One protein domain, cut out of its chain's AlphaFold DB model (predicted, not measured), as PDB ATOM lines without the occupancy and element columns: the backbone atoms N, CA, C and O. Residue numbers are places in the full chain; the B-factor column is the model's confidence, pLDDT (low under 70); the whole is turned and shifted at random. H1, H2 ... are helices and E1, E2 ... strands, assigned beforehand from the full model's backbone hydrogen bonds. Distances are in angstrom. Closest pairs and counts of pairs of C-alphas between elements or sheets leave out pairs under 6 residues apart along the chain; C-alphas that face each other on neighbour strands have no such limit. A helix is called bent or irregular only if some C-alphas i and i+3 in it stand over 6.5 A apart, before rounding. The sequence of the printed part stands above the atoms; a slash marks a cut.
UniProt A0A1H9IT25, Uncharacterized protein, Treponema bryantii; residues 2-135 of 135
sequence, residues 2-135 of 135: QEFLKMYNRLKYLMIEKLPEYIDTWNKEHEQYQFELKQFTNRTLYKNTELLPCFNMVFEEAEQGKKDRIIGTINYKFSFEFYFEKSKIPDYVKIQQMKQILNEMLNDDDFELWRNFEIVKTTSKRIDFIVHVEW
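AT A GLANCE: This is residues 2 to 135 of the 135 residues of an uncharacterized protein of Treponema bryantii (UniProt A0A1H9IT25). A twisted sheet of four strands has two helices over one face and no named helix over the other. Bent H1 covers the E1, E2 side with arm H1a, then arm H1b leaves the sheet and packs on H2, which covers E4 and E3. The 134 printed residues hold H1, E1, E2, H2, E3, E4 along the chain; the antiparallel sheet runs E1, E2, E4, E3. The class is mixed, helices and strands, and the whole is compact, with a radius of gyration of the C-alphas of 15.8 A and spans of 48 by 35 by 25 A.

HOW THE PARTS SIT: H1, residues 2 to 29, was assigned as one helix by its hydrogen bonds but is bent, C-alphas 17 and 20 being 6.8 A apart; its arms H1a, 2 to 17, and H1b, 20 to 29, stand at a steep tilt of 46 degrees. E1, 55 to 61, and E2, 73 to 82, form a hairpin, with N 60 and O 77 at 3.0 A. E4, 126 to 134, pairs with E2 through N 78 and O 129, 2.7 A, and forms a hairpin with E3, 114 to 123, through N 130 and O 118, 2.8 A. H1a is on the sheet at a height of 7.8 A. H2, 91 to 108, is on the same face at 8.9 A. H1b touches H2, closest C-alphas Tyr 22 and Ile 101 at 6.5 A. In H1a, H1b and H2 every O i to N i+4 pair is within hydrogen-bond range.

IN THESE COORDINATES: H1a, 21.8 A long, begins at C-alpha 2 (131.929, 155.057, 75.974); H1b measures 14.4 A. E1 measures 19.7 A, E2 28.5 A, H2 25.5 A and E3 24.6 A. E4, 26.2 A, ends at C-alpha 134 (141.440, 163.853, 78.881).

THE WHOLE: The two C-alphas farthest apart, Ile 71 and Lys 88, are 48.8 A apart. The printed part has no cut. The links H1 to E1 and E1 to E2 are long. Residues 39 to 73, 113 and 134 to 135 have pLDDT under 70.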
ATOM      1  N   GLN A   2     132.962 154.003  75.992       71.88
ATOM      2  CA  GLN A   2     131.929 155.057  75.974       71.88
ATOM      3  C   GLN A   2     132.456 156.414  75.467       71.88
ATOM      4  O   GLN A   2     131.840 156.985  74.573       71.88
ATOM      5  N   GLU A   3     133.620 156.877  75.940       72.94
ATOM      6  CA  GLU A   3     134.226 158.148  75.485       72.94
ATOM      7  C   GLU A   3     134.578 158.146  73.993       72.94
ATOM      8  O   GLU A   3     134.248 159.076  73.262       72.94
ATOM      9  N   PHE A   4     135.123 157.027  73.509       73.44
ATOM     10  CA  PHE A   4     135.324 156.773  72.080       73.44
ATOM     11  C   PHE A   4     134.038 156.990  71.270       73.44
ATOM     12  O   PHE A   4     134.051 157.667  70.245       73.44
ATOM     13  N   LEU A   5     132.915 156.423  71.724       78.56
ATOM     14  CA  LEU A   5     131.647 156.507  71.004       78.56
ATOM     15  C   LEU A   5     131.093 157.939  71.011       78.56
ATOM     16  O   LEU A   5     130.578 158.400  69.993       78.56
ATOM     17  N   LYS A   6     131.219 158.648  72.140       82.75
ATOM     18  CA  LYS A   6     130.831 160.060  72.259       82.75
ATOM     19  C   LYS A   6     131.632 160.930  71.288       82.75
ATOM     20  O   LYS A   6     131.033 161.679  70.521       82.75
ATOM     21  N   MET A   7     132.954 160.764  71.256       80.38
ATOM     22  CA  MET A   7     133.835 161.464  70.321       80.38
ATOM     23  C   MET A   7     133.508 161.174  68.860       80.38
ATOM     24  O   MET A   7     133.361 162.097  68.060       80.38
ATOM     25  N   TYR A   8     133.361 159.894  68.510       81.62
ATOM     26  CA  TYR A   8     133.015 159.491  67.151       81.62
ATOM     27  C   TYR A   8     131.698 160.135  66.705       81.62
ATOM     28  O   TYR A   8     131.619 160.701  65.617       81.62
ATOM     29  N   ASN A   9     130.673 160.109  67.563       82.00
ATOM     30  CA  ASN A   9     129.384 160.726  67.265       82.00
ATOM     31  C   ASN A   9     129.487 162.249  67.128       82.00
ATOM     32  O   ASN A   9     128.869 162.808  66.223       82.00
ATOM     33  N   ARG A  10     130.285 162.916  67.973       86.31
ATOM     34  CA  ARG A  10     130.480 164.367  67.894       86.31
ATOM     35  C   ARG A  10     131.190 164.780  66.612       86.31
ATOM     36  O   ARG A  10     130.719 165.671  65.915       86.31
ATOM     37  N   LEU A  11     132.266 164.094  66.244       82.75
ATOM     38  CA  LEU A  11     132.985 164.397  65.007       82.75
ATOM     39  C   LEU A  11     132.178 164.031  63.774       82.75
ATOM     40  O   LEU A  11     132.210 164.752  62.783       82.75
ATOM     41  N   LYS A  12     131.388 162.958  63.830       80.44
ATOM     42  CA  LYS A  12     130.430 162.653  62.772       80.44
ATOM     43  C   LYS A  12     129.414 163.786  62.603       80.44
ATOM     44  O   LYS A  12     129.183 164.201  61.474       80.44
ATOM     45  N   TYR A  13     128.850 164.293  63.699       85.19
ATOM     46  CA  TYR A  13     127.942 165.441  63.680       85.19
ATOM     47  C   TYR A  13     128.607 166.672  63.058       85.19
ATOM     48  O   TYR A  13     128.091 167.227  62.092       85.19
ATOM     49  N   LEU A  14     129.796 167.046  63.535       85.69
ATOM     50  CA  LEU A  14     130.520 168.204  63.014       85.69
ATOM     51  C   LEU A  14     130.783 168.085  61.514       85.69
ATOM     52  O   LEU A  14     130.541 169.011  60.754       85.69
ATOM     53  N   MET A  15     131.218 166.917  61.064       81.62
ATOM     54  CA  MET A  15     131.720 166.755  59.704       81.62
ATOM     55  C   MET A  15     130.591 166.529  58.697       81.62
ATOM     56  O   MET A  15     130.678 167.000  57.568       81.62
ATOM     57  N   ILE A  16     129.526 165.816  59.081       76.69
ATOM     58  CA  ILE A  16     128.379 165.559  58.197       76.69
ATOM     59  C   ILE A  16     127.387 166.722  58.226       76.69
ATOM     60  O   ILE A  16     126.870 167.101  57.177       76.69
ATOM     61  N   GLU A  17     127.087 167.253  59.411       79.88
ATOM     62  CA  GLU A  17     125.986 168.201  59.595       79.88
ATOM     63  C   GLU A  17     126.472 169.651  59.618       79.88
ATOM     64  O   GLU A  17     125.833 170.496  58.999       79.88
ATOM     65  N   LYS A  18     127.604 169.947  60.275       85.19
ATOM     66  CA  LYS A  18     128.072 171.333  60.462       85.19
ATOM     67  C   LYS A  18     129.049 171.840  59.419       85.19
ATOM     68  O   LYS A  18     128.939 172.993  59.019       85.19
ATOM     69  N   LEU A  19     129.949 171.002  58.920       84.88
ATOM     70  CA  LEU A  19     130.963 171.400  57.947       84.88
ATOM     71  C   LEU A  19     130.390 172.134  56.715       84.88
ATOM     72  O   LEU A  19     130.993 173.128  56.312       84.88
ATOM     73  N   PRO A  20     129.236 171.736  56.133       83.31
ATOM     74  CA  PRO A  20     128.629 172.502  55.044       83.31
ATOM     75  C   PRO A  20     128.290 173.953  55.426       83.31
ATOM     76  O   PRO A  20     128.541 174.856  54.635       83.31
ATOM     77  N   GLU A  21     127.789 174.195  56.643       87.06
ATOM     78  CA  GLU A  21     127.445 175.542  57.130       87.06
ATOM     79  C   GLU A  21     128.694 176.431  57.262       87.06
ATOM     80  O   GLU A  21     128.670 177.610  56.891       87.06
ATOM     81  N   TYR A  22     129.804 175.864  57.748       89.69
ATOM     82  CA  TYR A  22     131.077 176.586  57.843       89.69
ATOM     83  C   TYR A  22     131.665 176.892  56.460       89.69
ATOM     84  O   TYR A  22     132.151 177.998  56.235       89.69
ATOM     85  N   ILE A  23     131.574 175.958  55.506       87.62
ATOM     86  CA  ILE A  23     132.005 176.198  54.119       87.62
ATOM     87  C   ILE A  23     131.178 177.320  53.485       87.62
ATOM     88  O   ILE A  23     131.745 178.216  52.863       87.62
ATOM     89  N   ASP A  24     129.857 177.310  53.672       86.81
ATOM     90  CA  ASP A  24     128.975 178.354  53.148       86.81
ATOM     91  C   ASP A  24     129.287 179.730  53.747       86.81
ATOM     92  O   ASP A  24     129.251 180.737  53.037       86.81
ATOM     93  N   THR A  25     129.596 179.785  55.042       89.94
ATOM     94  CA  THR A  25     129.998 181.022  55.728       89.94
ATOM     95  C   THR A  25     131.320 181.540  55.167       89.94
ATOM     96  O   THR A  25     131.383 182.672  54.687       89.94
ATOM     97  N   TRP A  26     132.332 180.677  55.087       89.94
ATOM     98  CA  TRP A  26     133.640 181.023  54.541       89.94
ATOM     99  C   TRP A  26     133.555 181.503  53.082       89.94
ATOM    100  O   TRP A  26     134.157 182.512  52.712       89.94
ATOM    101  N   ASN A  27     132.753 180.827  52.253       86.69
ATOM    102  CA  ASN A  27     132.520 181.173  50.847       86.69
ATOM    103  C   ASN A  27     131.848 182.544  50.661       86.69
ATOM    104  O   ASN A  27     132.105 183.213  49.655       86.69
ATOM    105  N   LYS A  28     130.985 182.962  51.597       88.69
ATOM    106  CA  LYS A  28     130.368 184.301  51.591       88.69
ATOM    107  C   LYS A  28     131.379 185.385  51.943       88.69
ATOM    108  O   LYS A  28     131.353 186.455  51.350       88.69
ATOM    109  N   GLU A  29     132.280 185.103  52.876       88.69
ATOM    110  CA  GLU A  29     133.346 186.031  53.269       88.69
ATOM    111  C   GLU A  29     134.450 186.146  52.204       88.69
ATOM    112  O   GLU A  29     135.137 187.163  52.116       88.69
ATOM    113  N   HIS A  30     134.597 185.120  51.359       85.38
ATOM    114  CA  HIS A  30     135.681 184.997  50.387       85.38
ATOM    115  C   HIS A  30     135.160 184.677  48.974       85.38
ATOM    116  O   HIS A  30     135.549 183.676  48.367       85.38
ATOM    117  N   GLU A  31     134.325 185.559  48.415       78.88
ATOM    118  CA  GLU A  31     133.631 185.372  47.122       78.88
ATOM    119  C   GLU A  31     134.539 184.937  45.954       78.88
ATOM    120  O   GLU A  31     134.131 184.188  45.068       78.88
ATOM    121  N   GLN A  32     135.802 185.366  45.949       77.75
ATOM    122  CA  GLN A  32     136.769 185.043  44.895       77.75
ATOM    123  C   GLN A  32     137.343 183.615  44.957       77.75
ATOM    124  O   GLN A  32     137.998 183.176  44.009       77.75
ATOM    125  N   TYR A  33     137.120 182.889  46.056       79.88
ATOM    126  CA  TYR A  33     137.698 181.567  46.280       79.88
ATOM    127  C   TYR A  33     136.679 180.501  46.693       79.88
ATOM    128  O   TYR A  33     137.022 179.563  47.415       79.88
ATOM    129  N   GLN A  34     135.452 180.625  46.196       83.31
ATOM    130  CA  GLN A  34     134.373 179.700  46.511       83.31
ATOM    131  C   GLN A  34     134.648 178.286  46.002       83.31
ATOM    132  O   GLN A  34     134.948 178.071  44.822       83.31
ATOM    133  N   PHE A  35     134.512 177.309  46.892       81.00
ATOM    134  CA  PHE A  35     134.605 175.898  46.546       81.00
ATOM    135  C   PHE A  35     133.417 175.126  47.109       81.00
ATOM    136  O   PHE A  35     132.824 175.498  48.118       81.00
ATOM    137  N   GLU A  36     133.103 174.010  46.459       78.88
ATOM    138  CA  GLU A  36     132.039 173.110  46.882       78.88
ATOM    139  C   GLU A  36     132.609 171.712  47.113       78.88
ATOM    140  O   GLU A  36     133.459 171.209  46.360       78.88
ATOM    141  N   LEU A  37     132.132 171.079  48.178       74.12
ATOM    142  CA  LEU A  37     132.296 169.652  48.386       74.12
ATOM    143  C   LEU A  37     131.299 168.898  47.503       74.12
ATOM    144  O   LEU A  37     130.153 169.320  47.352       74.12
ATOM    145  N   LYS A  38     131.709 167.748  46.961       71.31
ATOM    146  CA  LYS A  38     130.764 166.838  46.308       71.31
ATOM    147  C   LYS A  38     129.667 166.477  47.297       71.31
ATOM    148  O   LYS A  38     129.961 166.085  48.424       71.31
ATOM    149  N   GLN A  39     128.410 166.566  46.871       61.09
ATOM    150  CA  GLN A  39     127.291 166.230  47.745       61.09
ATOM    151  C   GLN A  39     127.431 164.805  48.296       61.09
ATOM    152  O   GLN A  39     127.821 163.874  47.583       61.09
ATOM    153  N   PHE A  40     127.047 164.627  49.564       53.53
ATOM    154  CA  PHE A  40     126.793 163.316  50.151       53.53
ATOM    155  C   PHE A  40     125.673 162.617  49.376       53.53
ATOM    156  O   PHE A  40     124.497 162.686  49.729       53.53
ATOM    157  N   THR A  41     126.032 161.906  48.314       44.12
ATOM    158  CA  THR A  41     125.086 161.087  47.547       44.12
ATOM    159  C   THR A  41     124.659 159.831  48.315       44.12
ATOM    160  O   THR A  41     123.735 159.141  47.897       44.12
ATOM    161  N   ASN A  42     125.263 159.563  49.478       42.69
ATOM    162  CA  ASN A  42     125.008 158.385  50.301       42.69
ATOM    163  C   ASN A  42     124.561 158.783  51.720       42.69
ATOM    164  O   ASN A  42     125.343 158.786  52.668       42.69
ATOM    165  N   ARG A  43     123.275 159.124  51.880       43.19
ATOM    166  CA  ARG A  43     122.648 159.304  53.209       43.19
ATOM    167  C   ARG A  43     122.439 157.975  53.953       43.19
ATOM    168  O   ARG A  43     122.109 157.971  55.133       43.19
ATOM    169  N   THR A  44     122.630 156.843  53.279       42.75
ATOM    170  CA  THR A  44     122.503 155.495  53.835       42.75
ATOM    171  C   THR A  44     123.822 154.752  53.651       42.75
ATOM    172  O   THR A  44     124.195 154.383  52.546       42.75
ATOM    173  N   LEU A  45     124.520 154.505  54.762       41.09
ATOM    174  CA  LEU A  45     125.853 153.883  54.881       41.09
ATOM    175  C   LEU A  45     126.080 152.539  54.142       41.09
ATOM    176  O   LEU A  45     127.179 152.006  54.206       41.09
ATOM    177  N   TYR A  46     125.081 151.970  53.462       39.19
ATOM    178  CA  TYR A  46     125.079 150.562  53.056       39.19
ATOM    179  C   TYR A  46     124.802 150.262  51.578       39.19
ATOM    180  O   TYR A  46     124.803 149.084  51.231       39.19
ATOM    181  N   LYS A  47     124.547 151.239  50.690       33.94
ATOM    182  CA  LYS A  47     124.033 150.894  49.343       33.94
ATOM    183  C   LYS A  47     124.794 151.353  48.105       33.94
ATOM    184  O   LYS A  47     124.348 151.008  47.022       33.94
ATOM    185  N   ASN A  48     125.949 152.004  48.207       37.62
ATOM    186  CA  ASN A  48     126.762 152.257  47.011       37.62
ATOM    187  C   ASN A  48     128.251 152.268  47.344       37.62
ATOM    188  O   ASN A  48     128.755 153.234  47.901       37.62
ATOM    189  N   THR A  49     128.950 151.197  46.979       39.09
ATOM    190  CA  THR A  49     130.418 151.098  47.021       39.09
ATOM    191  C   THR A  49     131.098 151.874  45.886       39.09
ATOM    192  O   THR A  49     132.307 152.061  45.927       39.09
ATOM    193  N   GLU A  50     130.340 152.344  44.888       40.09
ATOM    194  CA  GLU A  50     130.854 153.109  43.736       40.09
ATOM    195  C   GLU A  50     130.740 154.636  43.906       40.09
ATOM    196  O   GLU A  50     131.441 155.392  43.235       40.09
ATOM    197  N   LEU A  51     129.895 155.104  44.833       46.00
ATOM    198  CA  LEU A  51     129.761 156.517  45.193       46.00
ATOM    199  C   LEU A  51     130.394 156.716  46.567       46.00
ATOM    200  O   LEU A  51     129.755 156.502  47.601       46.00
ATOM    201  N   LEU A  52     131.679 157.071  46.561       46.06
ATOM    202  CA  LEU A  52     132.415 157.378  47.782       46.06
ATOM    203  C   LEU A  52     131.680 158.504  48.529       46.06
ATOM    204  O   LEU A  52     131.272 159.484  47.894       46.06
ATOM    205  N   PRO A  53     131.468 158.377  49.852       48.44
ATOM    206  CA  PRO A  53     130.935 159.475  50.644       48.44
ATOM    207  C   PRO A  53     131.816 160.713  50.449       48.44
ATOM    208  O   PRO A  53     133.004 160.596  50.146       48.44
ATOM    209  N   CYS A  54     131.237 161.901  50.637       54.12
ATOM    210  CA  CYS A  54     131.976 163.159  50.521       54.12
ATOM    211  C   CYS A  54     133.260 163.146  51.366       54.12
ATOM    212  O   CYS A  54     134.258 163.736  50.942       54.12
ATOM    213  N   PHE A  55     133.245 162.393  52.476       58.38
ATOM    214  CA  PHE A  55     134.452 161.972  53.156       58.38
ATOM    215  C   PHE A  55     134.430 160.567  53.753       58.38
ATOM    216  O   PHE A  55     133.380 160.034  54.112       58.38
ATOM    217  N   ASN A  56     135.623 159.991  53.908       61.97
ATOM    218  CA  ASN A  56     135.862 158.795  54.711       61.97
ATOM    219  C   ASN A  56     136.503 159.198  56.046       61.97
ATOM    220  O   ASN A  56     137.449 159.983  56.032       61.97
ATOM    221  N   MET A  57     135.990 158.666  57.161       65.69
ATOM    222  CA  MET A  57     136.523 158.887  58.507       65.69
ATOM    223  C   MET A  57     137.156 157.591  59.015       65.69
ATOM    224  O   MET A  57     136.449 156.622  59.288       65.69
ATOM    225  N   VAL A  58     138.479 157.585  59.170       66.25
ATOM    226  CA  VAL A  58     139.194 156.500  59.863       66.25
ATOM    227  C   VAL A  58     139.546 156.975  61.256       66.25
ATOM    228  O   VAL A  58     140.072 158.079  61.395       66.25
ATOM    229  N   PHE A  59     139.247 156.149  62.257       65.25
ATOM    230  CA  PHE A  59     139.478 156.473  63.650       65.25
ATOM    231  C   PHE A  59     140.252 155.369  64.366       65.25
ATOM    232  O   PHE A  59     139.774 154.240  64.467       65.25
ATOM    233  N   GLU A  60     141.449 155.698  64.841       66.19
ATOM    234  CA  GLU A  60     142.388 154.756  65.454       66.19
ATOM    235  C   GLU A  60     142.974 155.376  66.728       66.19
ATOM    236  O   GLU A  60     143.230 156.579  66.780       66.19
ATOM    237  N   GLU A  61     143.208 154.573  67.764       64.38
ATOM    238  CA  GLU A  61     144.019 155.019  68.901       64.38
ATOM    239  C   GLU A  61     145.457 155.225  68.410       64.38
ATOM    240  O   GLU A  61     146.047 154.337  67.790       64.38
ATOM    241  N   ALA A  62     146.007 156.422  68.609       61.66
ATOM    242  CA  ALA A  62     147.356 156.726  68.154       61.66
ATOM    243  C   ALA A  62     148.371 156.139  69.143       61.66
ATOM    244  O   ALA A  62     148.267 156.377  70.347       61.66
ATOM    245  N   GLU A  63     149.379 155.411  68.646       55.66
ATOM    246  CA  GLU A  63     150.464 154.914  69.499       55.66
ATOM    247  C   GLU A  63     151.158 156.089  70.202       55.66
ATOM    248  O   GLU A  63     151.776 156.950  69.571       55.66
ATOM    249  N   GLN A  64     151.067 156.128  71.532       53.78
ATOM    250  CA  GLN A  64     151.799 157.102  72.331       53.78
ATOM    251  C   GLN A  64     153.300 156.808  72.264       53.78
ATOM    252  O   GLN A  64     153.771 155.741  72.675       53.78
ATOM    253  N   GLY A  65     154.087 157.786  71.806       50.81
ATOM    254  CA  GLY A  65     155.532 157.768  71.997       50.81
ATOM    255  C   GLY A  65     155.841 157.673  73.493       50.81
ATOM    256  O   GLY A  65     155.381 158.497  74.276       50.81
ATOM    257  N   LYS A  66     156.629 156.668  73.902       44.72
ATOM    258  CA  LYS A  66     156.921 156.268  75.299       44.72
ATOM    259  C   LYS A  66     157.364 157.378  76.283       44.72
ATOM    260  O   LYS A  66     157.571 157.063  77.452       44.72
ATOM    261  N   LYS A  67     157.580 158.622  75.844       46.53
ATOM    262  CA  LYS A  67     158.170 159.707  76.644       46.53
ATOM    263  C   LYS A  67     157.162 160.638  77.325       46.53
ATOM    264  O   LYS A  67     157.506 161.148  78.382       46.53
ATOM    265  N   ASP A  68     155.932 160.759  76.826       43.91
ATOM    266  CA  ASP A  68     154.942 161.704  77.370       43.91
ATOM    267  C   ASP A  68     153.786 160.984  78.070       43.91
ATOM    268  O   ASP A  68     152.616 161.132  77.728       43.91
ATOM    269  N   ARG A  69     154.115 160.176  79.088       44.81
ATOM    270  CA  ARG A  69     153.111 159.655  80.029       44.81
ATOM    271  C   ARG A  69     152.644 160.778  80.954       44.81
ATOM    272  O   ARG A  69     153.009 160.816  82.127       44.81
ATOM    273  N   ILE A  70     151.812 161.674  80.434       52.03
ATOM    274  CA  ILE A  70     150.880 162.415  81.278       52.03
ATOM    275  C   ILE A  70     149.756 161.422  81.588       52.03
ATOM    276  O   ILE A  70     149.048 160.959  80.697       52.03
ATOM    277  N   ILE A  71     149.676 160.996  82.847       53.66
ATOM    278  CA  ILE A  71     148.597 160.145  83.354       53.66
ATOM    279  C   ILE A  71     147.309 160.940  83.140       53.66
ATOM    280  O   ILE A  71     147.082 161.898  83.870       53.66
ATOM    281  N   GLY A  72     146.524 160.625  82.110       56.22
ATOM    282  CA  GLY A  72     145.388 161.489  81.798       56.22
ATOM    283  C   GLY A  72     144.880 161.499  80.364       56.22
ATOM    284  O   GLY A  72     143.736 161.868  80.164       56.22
ATOM    285  N   THR A  73     145.700 161.171  79.363       64.56
ATOM    286  CA  THR A  73     145.355 161.541  77.978       64.56
ATOM    287  C   THR A  73     145.324 160.342  77.039       64.56
ATOM    288  O   THR A  73     146.274 159.561  77.009       64.56
ATOM    289  N   ILE A  74     144.260 160.217  76.239       71.25
ATOM    290  CA  ILE A  74     144.164 159.280  75.112       71.25
ATOM    291  C   ILE A  74     144.216 160.093  73.819       71.25
ATOM    292  O   ILE A  74     143.441 161.028  73.622       71.25
ATOM    293  N   ASN A  75     145.140 159.726  72.933       73.44
ATOM    294  CA  ASN A  75     145.255 160.345  71.622       73.44
ATOM    295  C   ASN A  75     144.531 159.486  70.614       73.44
ATOM    296  O   ASN A  75     144.761 158.276  70.531       73.44
ATOM    297  N   TYR A  76     143.738 160.132  69.781       74.25
ATOM    298  CA  TYR A  76     143.104 159.425  68.708       74.25
ATOM    299  C   TYR A  76     143.335 160.093  67.364       74.25
ATOM    300  O   TYR A  76     143.160 161.300  67.203       74.25
ATOM    301  N   LYS A  77     143.729 159.282  66.389       76.38
ATOM    302  CA  LYS A  77     143.994 159.706  65.029       76.38
ATOM    303  C   LYS A  77     142.723 159.612  64.204       76.38
ATOM    304  O   LYS A  77     142.128 158.544  64.076       76.38
ATOM    305  N   PHE A  78     142.389 160.723  63.573       74.12
ATOM    306  CA  PHE A  78     141.337 160.848  62.589       74.12
ATOM    307  C   PHE A  78     141.927 161.101  61.214       74.12
ATOM    308  O   PHE A  78     142.930 161.794  61.056       74.12
ATOM    309  N   SER A  79     141.300 160.533  60.195       74.06
ATOM    310  CA  SER A  79     141.633 160.804  58.799       74.06
ATOM    311  C   SER A  79     140.371 161.162  58.046       74.06
ATOM    312  O   SER A  79     139.424 160.385  58.092       74.06
ATOM    313  N   PHE A  80     140.393 162.294  57.351       75.06
ATOM    314  CA  PHE A  80     139.313 162.808  56.520       75.06
ATOM    315  C   PHE A  80     139.755 162.836  55.075       75.06
ATOM    316  O   PHE A  80     140.665 163.583  54.728       75.06
ATOM    317  N   GLU A  81     139.129 162.039  54.224       73.62
ATOM    318  CA  GLU A  81     139.304 162.162  52.775       73.62
ATOM    319  C   GLU A  81     138.229 163.097  52.209       73.62
ATOM    320  O   GLU A  81     137.095 162.926  52.588       73.62
ATOM    321  N   PHE A  82     138.518 164.061  51.337       74.50
ATOM    322  CA  PHE A  82     137.520 164.968  50.760       74.50
ATOM    323  C   PHE A  82     137.517 164.882  49.240       74.50
ATOM    324  O   PHE A  82     138.568 164.789  48.596       74.50
ATOM    325  N   TYR A  83     136.329 165.016  48.658       76.69
ATOM    326  CA  TYR A  83     136.161 165.139  47.217       76.69
ATOM    327  C   TYR A  83     135.509 166.475  46.884       76.69
ATOM    328  O   TYR A  83     134.356 166.720  47.229       76.69
ATOM    329  N   PHE A  84     136.252 167.332  46.189       78.50
ATOM    330  CA  PHE A  84     135.753 168.616  45.713       78.50
ATOM    331  C   PHE A  84     135.026 168.470  44.376       78.50
ATOM    332  O   PHE A  84     135.374 167.613  43.553       78.50
ATOM    333  N   GLU A  85     134.066 169.356  44.133       80.31
ATOM    334  CA  GLU A  85     133.540 169.565  42.788       80.31
ATOM    335  C   GLU A  85     134.605 170.180  41.867       80.31
ATOM    336  O   GLU A  85     135.595 170.800  42.296       80.31
ATOM    337  N   LYS A  86     134.436 169.964  40.558       78.69
ATOM    338  CA  LYS A  86     135.372 170.490  39.561       78.69
ATOM    339  C   LYS A  86     135.254 172.013  39.518       78.69
ATOM    340  O   LYS A  86     134.203 172.552  39.200       78.69
ATOM    341  N   SER A  87     136.363 172.707  39.757       80.50
ATOM    342  CA  SER A  87     136.417 174.173  39.772       80.50
ATOM    343  C   SER A  87     137.693 174.688  39.116       80.50
ATOM    344  O   SER A  87     138.637 173.931  38.894       80.50
ATOM    345  N   LYS A  88     137.756 176.003  38.884       83.69
ATOM    346  CA  LYS A  88     138.978 176.687  38.423       83.69
ATOM    347  C   LYS A  88     140.026 176.873  39.529       83.69
ATOM    348  O   LYS A  88     141.185 177.127  39.222       83.69
ATOM    349  N   ILE A  89     139.624 176.743  40.794       85.12
ATOM    350  CA  ILE A  89     140.518 176.856  41.951       85.12
ATOM    351  C   ILE A  89     141.448 175.635  42.018       85.12
ATOM    352  O   ILE A  89     140.944 174.508  41.964       85.12
ATOM    353  N   PRO A  90     142.772 175.831  42.161       87.06
ATOM    354  CA  PRO A  90     143.714 174.733  42.350       87.06
ATOM    355  C   PRO A  90     143.429 173.926  43.624       87.06
ATOM    356  O   PRO A  90     143.161 174.502  44.677       87.06
ATOM    357  N   ASP A  91     143.581 172.601  43.567       82.88
ATOM    358  CA  ASP A  91     143.293 171.711  44.708       82.88
ATOM    359  C   ASP A  91     144.103 172.052  45.967       82.88
ATOM    360  O   ASP A  91     143.595 171.929  47.080       82.88
ATOM    361  N   TYR A  92     145.343 172.537  45.819       84.69
ATOM    362  CA  TYR A  92     146.146 172.944  46.974       84.69
ATOM    363  C   TYR A  92     145.513 174.120  47.735       84.69
ATOM    364  O   TYR A  92     145.613 174.160  48.958       84.69
ATOM    365  N   VAL A  93     144.845 175.049  47.037       87.31
ATOM    366  CA  VAL A  93     144.153 176.193  47.655       87.31
ATOM    367  C   VAL A  93     142.943 175.690  48.433       87.31
ATOM    368  O   VAL A  93     142.823 175.991  49.616       87.31
ATOM    369  N   LYS A  94     142.119 174.838  47.809       86.44
ATOM    370  CA  LYS A  94     140.944 174.228  48.457       86.44
ATOM    371  C   LYS A  94     141.306 173.483  49.732       86.44
ATOM    372  O   LYS A  94     140.598 173.547  50.727       86.44
ATOM    373  N   ILE A  95     142.431 172.778  49.711       86.62
ATOM    374  CA  ILE A  95     142.917 172.043  50.872       86.62
ATOM    375  C   ILE A  95     143.371 172.980  51.994       86.62
ATOM    376  O   ILE A  95     143.088 172.693  53.154       86.62
ATOM    377  N   GLN A  96     144.034 174.102  51.693       86.88
ATOM    378  CA  GLN A  96     144.370 175.083  52.735       86.88
ATOM    379  C   GLN A  96     143.115 175.714  53.343       86.88
ATOM    380  O   GLN A  96     143.045 175.862  54.560       86.88
ATOM    381  N   GLN A  97     142.111 176.014  52.521       88.25
ATOM    382  CA  GLN A  97     140.824 176.529  52.992       88.25
ATOM    383  C   GLN A  97     140.105 175.505  53.865       88.25
ATOM    384  O   GLN A  97     139.676 175.827  54.963       88.25
ATOM    385  N   MET A  98     140.069 174.240  53.435       87.56
ATOM    386  CA  MET A  98     139.505 173.155  54.231       87.56
ATOM    387  C   MET A  98     140.211 173.029  55.583       87.56
ATOM    388  O   MET A  98     139.552 172.866  56.601       87.56
ATOM    389  N   LYS A  99     141.542 173.159  55.633       87.56
ATOM    390  CA  LYS A  99     142.266 173.171  56.912       87.56
ATOM    391  C   LYS A  99     141.839 174.329  57.812       87.56
ATOM    392  O   LYS A  99     141.707 174.112  59.008       87.56
ATOM    393  N   GLN A 100     141.664 175.530  57.261       89.12
ATOM    394  CA  GLN A 100     141.222 176.698  58.029       89.12
ATOM    395  C   GLN A 100     139.813 176.491  58.580       89.12
ATOM    396  O   GLN A 100     139.615 176.637  59.778       89.12
ATOM    397  N   ILE A 101     138.890 176.044  57.731       89.50
ATOM    398  CA  ILE A 101     137.496 175.765  58.088       89.50
ATOM    399  C   ILE A 101     137.400 174.675  59.158       89.50
ATOM    400  O   ILE A 101     136.679 174.827  60.137       89.50
ATOM    401  N   LEU A 102     138.153 173.581  59.007       88.06
ATOM    402  CA  LEU A 102     138.213 172.539  60.031       88.06
ATOM    403  C   LEU A 102     138.811 173.072  61.329       88.06
ATOM    404  O   LEU A 102     138.344 172.706  62.399       88.06
ATOM    405  N   ASN A 103     139.838 173.920  61.245       87.50
ATOM    406  CA  ASN A 103     140.460 174.486  62.429       87.50
ATOM    407  C   ASN A 103     139.489 175.401  63.185       87.50
ATOM    408  O   ASN A 103     139.402 175.317  64.400       87.50
ATOM    409  N   GLU A 104     138.745 176.243  62.477       89.00
ATOM    410  CA  GLU A 104     137.708 177.105  63.049       89.00
ATOM    411  C   GLU A 104     136.587 176.272  63.675       89.00
ATOM    412  O   GLU A 104     136.380 176.335  64.881       89.00
ATOM    413  N   MET A 105     135.978 175.366  62.905       89.44
ATOM    414  CA  MET A 105     134.890 174.506  63.377       89.44
ATOM    415  C   MET A 105     135.267 173.665  64.605       89.44
ATOM    416  O   MET A 105     134.433 173.443  65.478       89.44
ATOM    417  N   LEU A 106     136.499 173.149  64.660       86.38
ATOM    418  CA  LEU A 106     136.966 172.347  65.791       86.38
ATOM    419  C   LEU A 106     137.357 173.193  67.013       86.38
ATOM    420  O   LEU A 106     137.398 172.655  68.111       86.38
ATOM    421  N   ASN A 107     137.662 174.483  66.853       85.69
ATOM    422  CA  ASN A 107     137.928 175.377  67.986       85.69
ATOM    423  C   ASN A 107     136.653 176.066  68.502       85.69
ATOM    424  O   ASN A 107     136.586 176.389  69.684       85.69
ATOM    425  N   ASP A 108     135.652 176.268  67.644       87.75
ATOM    426  CA  ASP A 108     134.357 176.858  68.012       87.75
ATOM    427  C   ASP A 108     133.462 175.894  68.802       87.75
ATOM    428  O   ASP A 108     132.502 176.306  69.458       87.75
ATOM    429  N   ASP A 109     133.740 174.595  68.729       83.38
ATOM    430  CA  ASP A 109     132.907 173.578  69.345       83.38
ATOM    431  C   ASP A 109     133.338 173.301  70.806       83.38
ATOM    432  O   ASP A 109     134.459 172.912  71.115       83.38
ATOM    433  N   ASP A 110     132.434 173.546  71.756       77.88
ATOM    434  CA  ASP A 110     132.732 173.475  73.198       77.88
ATOM    435  C   ASP A 110     132.492 172.064  73.767       77.88
ATOM    436  O   ASP A 110     131.711 171.846  74.695       77.88
ATOM    437  N   PHE A 111     133.063 171.044  73.125       80.50
ATOM    438  CA  PHE A 111     132.859 169.657  73.534       80.50
ATOM    439  C   PHE A 111     133.800 169.248  74.670       80.50
ATOM    440  O   PHE A 111     134.967 168.966  74.453       80.50
ATOM    441  N   GLU A 112     133.269 169.110  75.882       76.69
ATOM    442  CA  GLU A 112     134.026 168.903  77.134       76.69
ATOM    443  C   GLU A 112     135.150 167.841  77.108       76.69
ATOM    444  O   GLU A 112     136.087 167.919  77.899       76.69
ATOM    445  N   LEU A 113     135.070 166.835  76.233       69.69
ATOM    446  CA  LEU A 113     136.038 165.735  76.166       69.69
ATOM    447  C   LEU A 113     137.281 166.040  75.326       69.69
ATOM    448  O   LEU A 113     138.293 165.356  75.484       69.69
ATOM    449  N   TRP A 114     137.221 167.006  74.409       77.88
ATOM    450  CA  TRP A 114     138.371 167.348  73.578       77.88
ATOM    451  C   TRP A 114     139.168 168.504  74.189       77.88
ATOM    452  O   TRP A 114     138.627 169.478  74.694       77.88
ATOM    453  N   ARG A 115     140.494 168.398  74.210       73.25
ATOM    454  CA  ARG A 115     141.352 169.472  74.745       73.25
ATOM    455  C   ARG A 115     141.935 170.325  73.639       73.25
ATOM    456  O   ARG A 115     141.995 171.545  73.740       73.25
ATOM    457  N   ASN A 116     142.425 169.649  72.614       77.06
ATOM    458  CA  ASN A 116     143.031 170.232  71.435       77.06
ATOM    459  C   ASN A 116     143.074 169.183  70.318       77.06
ATOM    460  O   ASN A 116     142.847 167.984  70.528       77.06
ATOM    461  N   PHE A 117     143.400 169.652  69.121       82.44
ATOM    462  CA  PHE A 117     143.681 168.808  67.974       82.44
ATOM    463  C   PHE A 117     144.907 169.320  67.218       82.44
ATOM    464  O   PHE A 117     145.253 170.500  67.271       82.44
ATOM    465  N   GLU A 118     145.554 168.421  66.489       84.12
ATOM    466  CA  GLU A 118     146.721 168.714  65.664       84.12
ATOM    467  C   GLU A 118     146.531 168.128  64.267       84.12
ATOM    468  O   GLU A 118     146.320 166.926  64.123       84.12
ATOM    469  N   ILE A 119     146.668 168.945  63.218       83.19
ATOM    470  CA  ILE A 119     146.712 168.446  61.838       83.19
ATOM    471  C   ILE A 119     148.098 167.853  61.560       83.19
ATOM    472  O   ILE A 119     149.076 168.581  61.412       83.19
ATOM    473  N   VAL A 120     148.165 166.531  61.414       82.25
ATOM    474  CA  VAL A 120     149.414 165.764  61.277       82.25
ATOM    475  C   VAL A 120     149.852 165.630  59.825       82.25
ATOM    476  O   VAL A 120     151.041 165.652  59.508       82.25
ATOM    477  N   LYS A 121     148.898 165.442  58.909       81.69
ATOM    478  CA  LYS A 121     149.207 165.210  57.497       81.69
ATOM    479  C   LYS A 121     148.139 165.793  56.602       81.69
ATOM    480  O   LYS A 121     146.953 165.776  56.908       81.69
ATOM    481  N   THR A 122     148.568 166.285  55.448       82.88
ATOM    482  CA  THR A 122     147.660 166.790  54.429       82.88
ATOM    483  C   THR A 122     148.118 166.347  53.046       82.88
ATOM    484  O   THR A 122     149.303 166.407  52.723       82.88
ATOM    485  N   THR A 123     147.177 165.898  52.221       83.56
ATOM    486  CA  THR A 123     147.351 165.632  50.789       83.56
ATOM    487  C   THR A 123     146.304 166.416  49.996       83.56
ATOM    488  O   THR A 123     145.458 167.091  50.578       83.56
ATOM    489  N   SER A 124     146.313 166.310  48.664       77.94
ATOM    490  CA  SER A 124     145.319 166.966  47.799       77.94
ATOM    491  C   SER A 124     143.871 166.528  48.047       77.94
ATOM    492  O   SER A 124     142.952 167.167  47.545       77.94
ATOM    493  N   LYS A 125     143.663 165.433  48.786       77.44
ATOM    494  CA  LYS A 125     142.340 164.862  49.056       77.44
ATOM    495  C   LYS A 125     142.176 164.379  50.487       77.44
ATOM    496  O   LYS A 125     141.172 163.754  50.771       77.44
ATOM    497  N   ARG A 126     143.144 164.578  51.383       80.75
ATOM    498  CA  ARG A 126     143.082 163.999  52.730       80.75
ATOM    499  C   ARG A 126     143.696 164.911  53.774       80.75
ATOM    500  O   ARG A 126     144.764 165.466  53.536       80.75
ATOM    501  N   ILE A 127     143.057 165.016  54.929       82.25
ATOM    502  CA  ILE A 127     143.573 165.678  56.125       82.25
ATOM    503  C   ILE A 127     143.539 164.663  57.265       82.25
ATOM    504  O   ILE A 127     142.481 164.141  57.602       82.25
ATOM    505  N   ASP A 128     144.698 164.388  57.850       82.06
ATOM    506  CA  ASP A 128     144.820 163.585  59.064       82.06
ATOM    507  C   ASP A 128     145.049 164.520  60.243       82.06
ATOM    508  O   ASP A 128     145.911 165.401  60.166       82.06
ATOM    509  N   PHE A 129     144.336 164.298  61.340       81.62
ATOM    510  CA  PHE A 129     144.570 165.011  62.586       81.62
ATOM    511  C   PHE A 129     144.478 164.096  63.802       81.62
ATOM    512  O   PHE A 129     143.857 163.038  63.753       81.62
ATOM    513  N   ILE A 130     145.128 164.487  64.889       81.12
ATOM    514  CA  ILE A 130     145.027 163.835  66.193       81.12
ATOM    515  C   ILE A 130     144.144 164.708  67.073       81.12
ATOM    516  O   ILE A 130     144.328 165.918  67.088       81.12
ATOM    517  N   VAL A 131     143.198 164.110  67.793       78.25
ATOM    518  CA  VAL A 131     142.492 164.774  68.898       78.25
ATOM    519  C   VAL A 131     143.006 164.185  70.197       78.25
ATOM    520  O   VAL A 131     143.161 162.964  70.317       78.25
ATOM    521  N   HIS A 132     143.253 165.060  71.161       79.94
ATOM    522  CA  HIS A 132     143.678 164.681  72.496       79.94
ATOM    523  C   HIS A 132     142.484 164.754  73.446       79.94
ATOM    524  O   HIS A 132     141.779 165.765  73.505       79.94
ATOM    525  N   VAL A 133     142.268 163.665  74.178       73.94
ATOM    526  CA  VAL A 133     141.151 163.494  75.111       73.94
ATOM    527  C   VAL A 133     141.694 163.322  76.506       73.94
ATOM    528  O   VAL A 133     142.568 162.480  76.705       73.94
ATOM    529  N   GLU A 134     141.161 164.072  77.463       69.69
ATOM    530  CA  GLU A 134     141.440 163.853  78.881       69.69
ATOM    531  C   GLU A 134     140.452 162.859  79.501       69.69
ATOM    532  O   GLU A 134     139.272 162.847  79.148       69.69
ATOM    533  N   TRP A 135     140.950 162.010  80.403       64.19
ATOM    534  CA  TRP A 135     140.185 161.003  81.145       64.19
ATOM    535  C   TRP A 135     140.280 161.181  82.668       64.19
ATOM    536  O   TRP A 135     141.283 161.749  83.164       64.19
TER     537      TRP A 135